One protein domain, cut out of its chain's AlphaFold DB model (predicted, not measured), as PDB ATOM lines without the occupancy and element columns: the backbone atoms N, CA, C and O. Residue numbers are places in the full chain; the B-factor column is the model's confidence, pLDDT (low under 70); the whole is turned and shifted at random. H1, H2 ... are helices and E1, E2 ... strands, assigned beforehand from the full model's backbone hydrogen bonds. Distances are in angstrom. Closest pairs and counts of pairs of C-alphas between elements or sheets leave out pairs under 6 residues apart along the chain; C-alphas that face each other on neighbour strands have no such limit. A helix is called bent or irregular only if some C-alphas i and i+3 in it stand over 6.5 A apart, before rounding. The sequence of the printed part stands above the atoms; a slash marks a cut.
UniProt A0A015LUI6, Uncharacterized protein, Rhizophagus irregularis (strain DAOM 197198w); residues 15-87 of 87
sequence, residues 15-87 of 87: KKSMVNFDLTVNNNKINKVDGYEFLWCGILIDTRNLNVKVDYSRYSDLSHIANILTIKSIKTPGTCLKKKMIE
ATOM      1  N   LYS A  15     -45.160  22.988 -25.506       85.44
ATOM      2  CA  LYS A  15     -43.784  23.276 -25.060       85.44
ATOM      3  C   LYS A  15     -43.590  23.087 -23.554       85.44
ATOM      4  O   LYS A  15     -42.461  22.907 -23.108       85.44
ATOM      5  N   LYS A  16     -44.672  23.168 -22.773       87.75
ATOM      6  CA  LYS A  16     -44.665  22.933 -21.320       87.75
ATOM      7  C   LYS A  16     -44.979  21.487 -20.955       87.75
ATOM      8  O   LYS A  16     -44.846  21.117 -19.791       87.75
ATOM      9  N   SER A  17     -45.420  20.690 -21.920       89.56
ATOM     10  CA  SER A  17     -45.676  19.278 -21.698       89.56
ATOM     11  C   SER A  17     -44.366  18.507 -21.680       89.56
ATOM     12  O   SER A  17     -43.467  18.770 -22.478       89.56
ATOM     13  N   MET A  18     -44.267  17.544 -20.770       91.81
ATOM     14  CA  MET A  18     -43.065  16.743 -20.589       91.81
ATOM     15  C   MET A  18     -43.444  15.288 -20.331       91.81
ATOM     16  O   MET A  18     -44.504  15.013 -19.768       91.81
ATOM     17  N   VAL A  19     -42.596  14.358 -20.756       93.56
ATOM     18  CA  VAL A  19     -42.797  12.909 -20.593       93.56
ATOM     19  C   VAL A  19     -41.482  12.218 -20.230       93.56
ATOM     20  O   VAL A  19     -40.410  12.775 -20.433       93.56
ATOM     21  N   ASN A  20     -41.526  10.997 -19.704       94.50
ATOM     22  CA  ASN A  20     -40.324  10.209 -19.385       94.50
ATOM     23  C   ASN A  20     -39.951   9.177 -20.469       94.50
ATOM     24  O   ASN A  20     -38.998   8.419 -20.304       94.50
ATOM     25  N   PHE A  21     -40.665   9.157 -21.595       93.31
ATOM     26  CA  PHE A  21     -40.420   8.279 -22.743       93.31
ATOM     27  C   PHE A  21     -40.381   9.086 -24.042       93.31
ATOM     28  O   PHE A  21     -40.726  10.264 -24.068       93.31
ATOM     29  N   ASP A  22     -39.928   8.469 -25.130       93.31
ATOM     30  CA  ASP A  22     -39.920   9.123 -26.433       93.31
ATOM     31  C   ASP A  22     -41.343   9.174 -27.003       93.31
ATOM     32  O   ASP A  22     -41.969   8.145 -27.254       93.31
ATOM     33  N   LEU A  23     -41.862  10.391 -27.179       92.19
ATOM     34  CA  LEU A  23     -43.211  10.649 -27.675       92.19
ATOM     35  C   LEU A  23     -43.175  11.709 -28.774       92.19
ATOM     36  O   LEU A  23     -42.573  12.771 -28.616       92.19
ATOM     37  N   THR A  24     -43.869  11.424 -29.871       91.19
ATOM     38  CA  THR A  24     -44.112  12.376 -30.957       91.19
ATOM     39  C   THR A  24     -45.614  12.525 -31.145       91.19
ATOM     40  O   THR A  24     -46.329  11.529 -31.221       91.19
ATOM     41  N   VAL A  25     -46.092  13.766 -31.218       85.94
ATOM     42  CA  VAL A  25     -47.498  14.106 -31.471       85.94
ATOM     43  C   VAL A  25     -47.523  15.081 -32.644       85.94
ATOM     44  O   VAL A  25     -46.846  16.101 -32.596       85.94
ATOM     45  N   ASN A  26     -48.263  14.777 -33.715       83.31
ATOM     46  CA  ASN A  26     -48.322  15.606 -34.934       83.31
ATOM     47  C   ASN A  26     -46.940  15.963 -35.512       83.31
ATOM     48  O   ASN A  26     -46.677  17.116 -35.840       83.31
ATOM     49  N   ASN A  27     -46.034  14.985 -35.574       86.62
ATOM     50  CA  ASN A  27     -44.632  15.159 -35.975       86.62
ATOM     51  C   ASN A  27     -43.803  16.106 -35.082       86.62
ATOM     52  O   ASN A  27     -42.631  16.341 -35.374       86.62
ATOM     53  N   ASN A  28     -44.352  16.584 -33.963       87.56
ATOM     54  CA  ASN A  28     -43.623  17.348 -32.958       87.56
ATOM     55  C   ASN A  28     -43.162  16.419 -31.837       87.56
ATOM     56  O   ASN A  28     -43.970  15.745 -31.189       87.56
ATOM     57  N   LYS A  29     -41.851  16.380 -31.594       91.06
ATOM     58  CA  LYS A  29     -41.287  15.648 -30.459       91.06
ATOM     59  C   LYS A  29     -41.645  16.380 -29.164       91.06
ATOM     60  O   LYS A  29     -41.365  17.569 -29.033       91.06
ATOM     61  N   ILE A  30     -42.253  15.669 -28.218       91.88
ATOM     62  CA  ILE A  30     -42.548  16.211 -26.888       91.88
ATOM     63  C   ILE A  30     -41.274  16.171 -26.044       91.88
ATOM     64  O   ILE A  30     -40.471  15.240 -26.154       91.88
ATOM     65  N   ASN A  31     -41.088  17.187 -25.201       92.19
ATOM     66  CA  ASN A  31     -39.921  17.275 -24.334       92.19
ATOM     67  C   ASN A  31     -39.861  16.067 -23.395       92.19
ATOM     68  O   ASN A  31     -40.838  15.717 -22.728       92.19
ATOM     69  N   LYS A  32     -38.689  15.438 -23.339       93.25
ATOM     70  CA  LYS A  32     -38.408  14.375 -22.383       93.25
ATOM     71  C   LYS A  32     -37.808  14.986 -21.122       93.25
ATOM     72  O   LYS A  32     -37.045  15.944 -21.209       93.25
ATOM     73  N   VAL A  33     -38.167  14.438 -19.968       92.69
ATOM     74  CA  VAL A  33     -37.536  14.771 -18.690       92.69
ATOM     75  C   VAL A  33     -36.046  14.441 -18.786       92.69
ATOM     76  O   VAL A  33     -35.690  13.365 -19.272       92.69
ATOM     77  N   ASP A  34     -35.189  15.352 -18.327       87.19
ATOM     78  CA  ASP A  34     -33.769  15.057 -18.150       87.19
ATOM     79  C   ASP A  34     -33.572  14.262 -16.850       87.19
ATOM     80  O   ASP A  34     -34.053  14.647 -15.781       87.19
ATOM     81  N   GLY A  35     -32.936  13.096 -16.944       91.75
ATOM     82  CA  GLY A  35     -32.884  12.124 -15.853       91.75
ATOM     83  C   GLY A  35     -34.240  11.470 -15.546       91.75
ATOM     84  O   GLY A  35     -34.960  11.034 -16.444       91.75
ATOM     85  N   TYR A  36     -34.562  11.337 -14.256       94.38
ATOM     86  CA  TYR A  36     -35.734  10.580 -13.785       94.38
ATOM     87  C   TYR A  36     -36.748  11.422 -13.011       94.38
ATOM     88  O   TYR A  36     -37.765  10.881 -12.580       94.38
ATOM     89  N   GLU A  37     -36.483  12.715 -12.828       94.75
ATOM     90  CA  GLU A  37     -37.222  13.583 -11.913       94.75
ATOM     91  C   GLU A  37     -38.240  14.432 -12.668       94.75
ATOM     92  O   GLU A  37     -37.920  15.454 -13.272       94.75
ATOM     93  N   PHE A  38     -39.497  14.002 -12.641       94.81
ATOM     94  CA  PHE A  38     -40.586  14.739 -13.259       94.81
ATOM     95  C   PHE A  38     -41.029  15.890 -12.354       94.81
ATOM     96  O   PHE A  38     -41.503  15.669 -11.237       94.81
ATOM     97  N   LEU A  39     -40.898  17.122 -12.846       91.94
ATOM     98  CA  LEU A  39     -41.313  18.309 -12.112       91.94
ATOM     99  C   LEU A  39     -42.822  18.537 -12.220       91.94
ATOM    100  O   LEU A  39     -43.361  18.724 -13.311       91.94
ATOM    101  N   TRP A  40     -43.492  18.631 -11.074       92.25
ATOM    102  CA  TRP A  40     -44.921  18.911 -11.010       92.25
ATOM    103  C   TRP A  40     -45.253  19.739  -9.768       92.25
ATOM    104  O   TRP A  40     -44.887  19.363  -8.667       92.25
ATOM    105  N   CYS A  41     -45.912  20.891  -9.919       88.69
ATOM    106  CA  CYS A  41     -46.394  21.710  -8.790       88.69
ATOM    107  C   CYS A  41     -45.357  22.038  -7.682       88.69
ATOM    108  O   CYS A  41     -45.730  22.233  -6.530       88.69
ATOM    109  N   GLY A  42     -44.061  22.128  -8.010       87.75
ATOM    110  CA  GLY A  42     -42.997  22.416  -7.029       87.75
ATOM    111  C   GLY A  42     -42.390  21.185  -6.343       87.75
ATOM    112  O   GLY A  42     -41.494  21.333  -5.514       87.75
ATOM    113  N   ILE A  43     -42.835  19.984  -6.712       94.00
ATOM    114  CA  ILE A  43     -42.254  18.709  -6.290       94.00
ATOM    115  C   ILE A  43     -41.616  17.982  -7.476       94.00
ATOM    116  O   ILE A  43     -41.938  18.239  -8.639       94.00
ATOM    117  N   LEU A  44     -40.708  17.068  -7.159       95.00
ATOM    118  CA  LEU A  44     -40.033  16.182  -8.098       95.00
ATOM    119  C   LEU A  44     -40.503  14.753  -7.834       95.00
ATOM    120  O   LEU A  44     -40.407  14.268  -6.704       95.00
ATOM    121  N   ILE A  45     -41.012  14.105  -8.877       96.12
ATOM    122  CA  ILE A  45     -41.501  12.727  -8.849       96.12
ATOM    123  C   ILE A  45     -40.472  11.848  -9.565       96.12
ATOM    124  O   ILE A  45     -40.239  12.032 -10.760       96.12
ATOM    125  N   ASP A  46     -39.850  10.896  -8.864       96.19
ATOM    126  CA  ASP A  46     -38.968   9.911  -9.505       96.19
ATOM    127  C   ASP A  46     -39.821   8.916 -10.300       96.19
ATOM    128  O   ASP A  46     -40.639   8.166  -9.764       96.19
ATOM    129  N   THR A  47     -39.631   8.911 -11.612       96.19
ATOM    130  CA  THR A  47     -40.465   8.148 -12.546       96.19
ATOM    131  C   THR A  47     -40.213   6.636 -12.539       96.19
ATOM    132  O   THR A  47     -40.909   5.910 -13.246       96.19
ATOM    133  N   ARG A  48     -39.253   6.138 -11.747       95.88
ATOM    134  CA  ARG A  48     -38.929   4.703 -11.623       95.88
ATOM    135  C   ARG A  48     -39.533   4.062 -10.380       95.88
ATOM    136  O   ARG A  48     -39.893   2.892 -10.419       95.88
ATOM    137  N   ASN A  49     -39.589   4.804  -9.274       96.62
ATOM    138  CA  ASN A  49     -40.004   4.289  -7.963       96.62
ATOM    139  C   ASN A  49     -41.148   5.090  -7.317       96.62
ATOM    140  O   ASN A  49     -41.618   4.701  -6.254       96.62
ATOM    141  N   LEU A  50     -41.608   6.170  -7.961       96.06
ATOM    142  CA  LEU A  50     -42.690   7.052  -7.508       96.06
ATOM    143  C   LEU A  50     -42.401   7.811  -6.206       96.06
ATOM    144  O   LEU A  50     -43.316   8.371  -5.601       96.06
ATOM    145  N   ASN A  51     -41.136   7.885  -5.787       97.25
ATOM    146  CA  ASN A  51     -40.749   8.735  -4.672       97.25
ATOM    147  C   ASN A  51     -40.990  10.205  -5.014       97.25
ATOM    148  O   ASN A  51     -40.748  10.655  -6.135       97.25
ATOM    149  N   VAL A  52     -41.418  10.960  -4.007       96.31
ATOM    150  CA  VAL A  52     -41.688  12.392  -4.121       96.31
ATOM    151  C   VAL A  52     -40.732  13.150  -3.216       96.31
ATOM    152  O   VAL A  52     -40.592  12.823  -2.038       96.31
ATOM    153  N   LYS A  53     -40.095  14.190  -3.753       94.94
ATOM    154  CA  LYS A  53     -39.263  15.113  -2.973       94.94
ATOM    155  C   LYS A  53     -39.547  16.565  -3.337       94.94
ATOM    156  O   LYS A  53     -40.043  16.869  -4.420       94.94
ATOM    157  N   VAL A  54     -39.212  17.467  -2.423       92.56
ATOM    158  CA  VAL A  54     -39.285  18.915  -2.658       92.56
ATOM    159  C   VAL A  54     -38.148  19.342  -3.587       92.56
ATOM    160  O   VAL A  54     -37.011  18.891  -3.436       92.56
ATOM    161  N   ASP A  55     -38.452  20.228  -4.536       90.81
ATOM    162  CA  ASP A  55     -37.463  20.802  -5.448       90.81
ATOM    163  C   ASP A  55     -36.659  21.933  -4.785       90.81
ATOM    164  O   ASP A  55     -36.923  23.121  -4.982       90.81
ATOM    165  N   TYR A  56     -35.655  21.564  -3.984       87.19
ATOM    166  CA  TYR A  56     -34.757  22.542  -3.361       87.19
ATOM    167  C   TYR A  56     -33.732  23.148  -4.327       87.19
ATOM    168  O   TYR A  56     -33.074  24.126  -3.968       87.19
ATOM    169  N   SER A  57     -33.602  22.626  -5.555       85.38
ATOM    170  CA  SER A  57     -32.633  23.138  -6.537       85.38
ATOM    171  C   SER A  57     -32.878  24.614  -6.876       85.38
ATOM    172  O   SER A  57     -31.937  25.367  -7.122       85.38
ATOM    173  N   ARG A  58     -34.136  25.061  -6.762       80.44
ATOM    174  CA  ARG A  58     -34.574  26.453  -6.958       80.44
ATOM    175  C   ARG A  58     -33.994  27.446  -5.957       80.44
ATOM    176  O   ARG A  58     -34.044  28.642  -6.209       80.44
ATOM    177  N   TYR A  59     -33.482  26.971  -4.825       85.69
ATOM    178  CA  TYR A  59     -32.897  27.806  -3.771       85.69
ATOM    179  C   TYR A  59     -31.369  27.727  -3.742       85.69
ATOM    180  O   TYR A  59     -30.753  28.174  -2.780       85.69
ATOM    181  N   SER A  60     -30.752  27.138  -4.772       84.94
ATOM    182  CA  SER A  60     -29.292  27.039  -4.878       84.94
ATOM    183  C   SER A  60     -28.612  28.402  -5.049       84.94
ATOM    184  O   SER A  60     -27.483  28.577  -4.597       84.94
ATOM    185  N   ASP A  61     -29.306  29.378  -5.640       85.31
ATOM    186  CA  ASP A  61     -28.863  30.768  -5.720       85.31
ATOM    187  C   ASP A  61     -29.458  31.603  -4.568       85.31
ATOM    188  O   ASP A  61     -30.667  31.593  -4.308       85.31
ATOM    189  N   LEU A  62     -28.592  32.370  -3.898       79.69
ATOM    190  CA  LEU A  62     -28.934  33.314  -2.831       79.69
ATOM    191  C   LEU A  62     -30.004  34.329  -3.262       79.69
ATOM    192  O   LEU A  62     -30.800  34.767  -2.428       79.69
ATOM    193  N   SER A  63     -30.058  34.675  -4.554       82.19
ATOM    194  CA  SER A  63     -31.054  35.604  -5.097       82.19
ATOM    195  C   SER A  63     -32.494  35.102  -4.903       82.19
ATOM    196  O   SER A  63     -33.392  35.871  -4.554       82.19
ATOM    197  N   HIS A  64     -32.720  33.793  -5.044       84.94
ATOM    198  CA  HIS A  64     -34.039  33.190  -4.879       84.94
ATOM    199  C   HIS A  64     -34.483  33.175  -3.418       84.94
ATOM    200  O   HIS A  64     -35.650  33.445  -3.135       84.94
ATOM    201  N   ILE A  65     -33.555  32.919  -2.491       87.62
ATOM    202  CA  ILE A  65     -33.828  32.931  -1.048       87.62
ATOM    203  C   ILE A  65     -34.290  34.325  -0.600       87.62
ATOM    204  O   ILE A  65     -35.273  34.443   0.131       87.62
ATOM    205  N   ALA A  66     -33.639  35.388  -1.077       86.69
ATOM    206  CA  ALA A  66     -34.017  36.758  -0.730       86.69
ATOM    207  C   ALA A  66     -35.461  37.100  -1.148       86.69
ATOM    208  O   ALA A  66     -36.172  37.763  -0.397       86.69
ATOM    209  N   ASN A  67     -35.920  36.598  -2.299       87.31
ATOM    210  CA  ASN A  67     -37.262  36.876  -2.825       87.31
ATOM    211  C   ASN A  67     -38.391  36.137  -2.091       87.31
ATOM    212  O   ASN A  67     -39.548  36.548  -2.182       87.31
ATOM    213  N   ILE A  68     -38.086  35.046  -1.384       87.50
ATOM    214  CA  ILE A  68     -39.097  34.256  -0.658       87.50
ATOM    215  C   ILE A  68     -39.155  34.580   0.838       87.50
ATOM    216  O   ILE A  68     -40.150  34.281   1.501       87.50
ATOM    217  N   LEU A  69     -38.098  35.175   1.397       88.19
ATOM    218  CA  LEU A  69     -38.023  35.475   2.820       88.19
ATOM    219  C   LEU A  69     -38.808  36.744   3.158       88.19
ATOM    220  O   LEU A  69     -38.453  37.850   2.766       88.19
ATOM    221  N   THR A  70     -39.837  36.599   3.991       88.56
ATOM    222  CA  THR A  70     -40.511  37.748   4.611       88.56
ATOM    223  C   THR A  70     -39.926  38.015   5.997       88.56
ATOM    224  O   THR A  70     -40.095  37.217   6.927       88.56
ATOM    225  N   ILE A  71     -39.250  39.156   6.152       84.88
ATOM    226  CA  ILE A  71     -38.619  39.570   7.412       84.88
ATOM    227  C   ILE A  71     -39.591  40.438   8.215       84.88
ATOM    228  O   ILE A  71     -40.168  41.392   7.700       84.88
ATOM    229  N   LYS A  72     -39.750  40.126   9.506       82.31
ATOM    230  CA  LYS A  72     -40.549  40.924  10.442       82.31
ATOM    231  C   LYS A  72     -39.652  41.478  11.544       82.31
ATOM    232  O   LYS A  72     -39.101  40.706  12.324       82.31
ATOM    233  N   SER A  73     -39.554  42.803  11.637       86.69
ATOM    234  CA  SER A  73     -38.904  43.474  12.767       86.69
ATOM    235  C   SER A  73     -39.910  43.665  13.903       86.69
ATOM    236  O   SER A  73     -40.978  44.243  13.699       86.69
ATOM    237  N   ILE A  74     -39.608  43.133  15.089       89.06
ATOM    238  CA  ILE A  74     -40.465  43.218  16.281       89.06
ATOM    239  C   ILE A  74     -39.627  43.446  17.539       89.06
ATOM    240  O   ILE A  74     -38.457  43.079  17.588       89.06
ATOM    241  N   LYS A  75     -40.253  43.979  18.595       92.81
ATOM    242  CA  LYS A  75     -39.599  44.222  19.893       92.81
ATOM    243  C   LYS A  75     -39.315  42.943  20.701       92.81
ATOM    244  O   LYS A  75     -38.561  42.996  21.664       92.81
ATOM    245  N   THR A  76     -39.899  41.804  20.321       92.19
ATOM    246  CA  THR A  76     -39.775  40.507  21.019       92.19
ATOM    247  C   THR A  76     -39.250  39.389  20.100       92.19
ATOM    248  O   THR A  76     -39.906  38.356  19.924       92.19
ATOM    249  N   PRO A  77     -38.065  39.560  19.478       89.06
ATOM    250  CA  PRO A  77     -37.567  38.650  18.444       89.06
ATOM    251  C   PRO A  77     -37.380  37.212  18.946       89.06
ATOM    252  O   PRO A  77     -37.732  36.274  18.233       89.06
ATOM    253  N   GLY A  78     -36.918  37.026  20.189       89.81
ATOM    254  CA  GLY A  78     -36.689  35.699  20.774       89.81
ATOM    255  C   GLY A  78     -37.965  34.863  20.903       89.81
ATOM    256  O   GLY A  78     -37.994  33.709  20.482       89.81
ATOM    257  N   THR A  79     -39.055  35.454  21.403       90.94
ATOM    258  CA  THR A  79     -40.344  34.755  21.532       90.94
ATOM    259  C   THR A  79     -40.916  34.372  20.167       90.94
ATOM    260  O   THR A  79     -41.423  33.267  19.997       90.94
ATOM    261  N   CYS A  80     -40.806  35.255  19.166       88.94
ATOM    262  CA  CYS A  80     -41.286  34.944  17.819       88.94
ATOM    263  C   CYS A  80     -40.431  33.883  17.123       88.94
ATOM    264  O   CYS A  80     -40.977  33.085  16.365       88.94
ATOM    265  N   LEU A  81     -39.119  33.863  17.367       90.44
ATOM    266  CA  LEU A  81     -38.243  32.823  16.840       90.44
ATOM    267  C   LEU A  81     -38.587  31.463  17.452       90.44
ATOM    268  O   LEU A  81     -38.791  30.510  16.707       90.44
ATOM    269  N   LYS A  82     -38.741  31.398  18.784       93.31
ATOM    270  CA  LYS A  82     -39.153  30.176  19.491       93.31
ATOM    271  C   LYS A  82     -40.444  29.606  18.899       93.31
ATOM    272  O   LYS A  82     -40.473  28.438  18.528       93.31
ATOM    273  N   LYS A  83     -41.460  30.457  18.725       90.44
ATOM    274  CA  LYS A  83     -42.738  30.074  18.116       90.44
ATOM    275  C   LYS A  83     -42.606  29.598  16.666       90.44
ATOM    276  O   LYS A  83     -43.375  28.760  16.250       90.44
ATOM    277  N   LYS A  84     -41.678  30.137  15.870       87.06
ATOM    278  CA  LYS A  84     -41.501  29.716  14.466       87.06
ATOM    279  C   LYS A  84     -40.712  28.416  14.301       87.06
ATOM    280  O   LYS A  84     -40.822  27.792  13.254       87.06
ATOM    281  N   MET A  85     -39.845  28.083  15.257       91.75
ATOM    282  CA  MET A  85     -38.932  26.938  15.146       91.75
ATOM    283  C   MET A  85     -39.422  25.688  15.875       91.75
ATOM    284  O   MET A  85     -39.015  24.592  15.502       91.75
ATOM    285  N   ILE A  86     -40.208  25.851  16.944       92.25
ATOM    286  CA  ILE A  86     -40.535  24.765  17.883       92.25
ATOM    287  C   ILE A  86     -42.042  24.489  17.955       92.25
ATOM    288  O   ILE A  86     -42.427  23.348  18.198       92.25
ATOM    289  N   GLU A  87     -42.877  25.516  17.778       66.50
ATOM    290  CA  GLU A  87     -44.348  25.434  17.835       66.50
ATOM    291  C   GLU A  87     -44.951  25.424  16.424       66.50
ATOM    292  O   GLU A  87     -46.003  24.771  16.256       66.50
TER     293      GLU A  87
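What this domain is: This is residues 15 to 87 of the 87 residues of an uncharacterized protein of Rhizophagus irregularis (strain DAOM 197198w) (UniProt A0A015LUI6). A small sheet, E1 E2 E3, sits in a strung-out chain, with unnamed residues 15 to 36 looping back toward one end and helices H1, H2 and H3 strung toward the other. The sheet is a meander, each strand the antiparallel neighbour of the one before. The 73 printed residues, under half in named elements, are of mixed class and extended: radius of gyration of the C-alphas 19.6 A, spans 63 by 26 by 17 A.

Where its parts are: E1 is residues 37 to 40, from C-alpha 37 at (-37.222, 13.583, -11.913); E2 is 43 to 46, E3 52 to 54. H1 is 56 to 59, H2 62 to 68 and H3 77 to 85, 12.2 A long, to C-alpha 85 at (-38.932, 26.938, 15.146).

How they stand to each other: Hairpin E1 and E2 has N 38 and O 45 within hydrogen-bond range at 2.8 A; hairpin E2 and E3 has N 44 and O 53 at 2.8 A. H1 and H2 are close but not clearly touching; their closest C-alphas, of Tyr 59 and Ile 65, are 5.9 A apart. H3 touches no helix, and no helix is on the sheet. In H2 and H3 every O i to N i+4 pair is within hydrogen-bond range.

The domain as a whole: The farthest C-alphas, of Asn 27 and Lys 75, are 63.2 A apart. The printed part has no cut; residue 87 has pLDDT under 70.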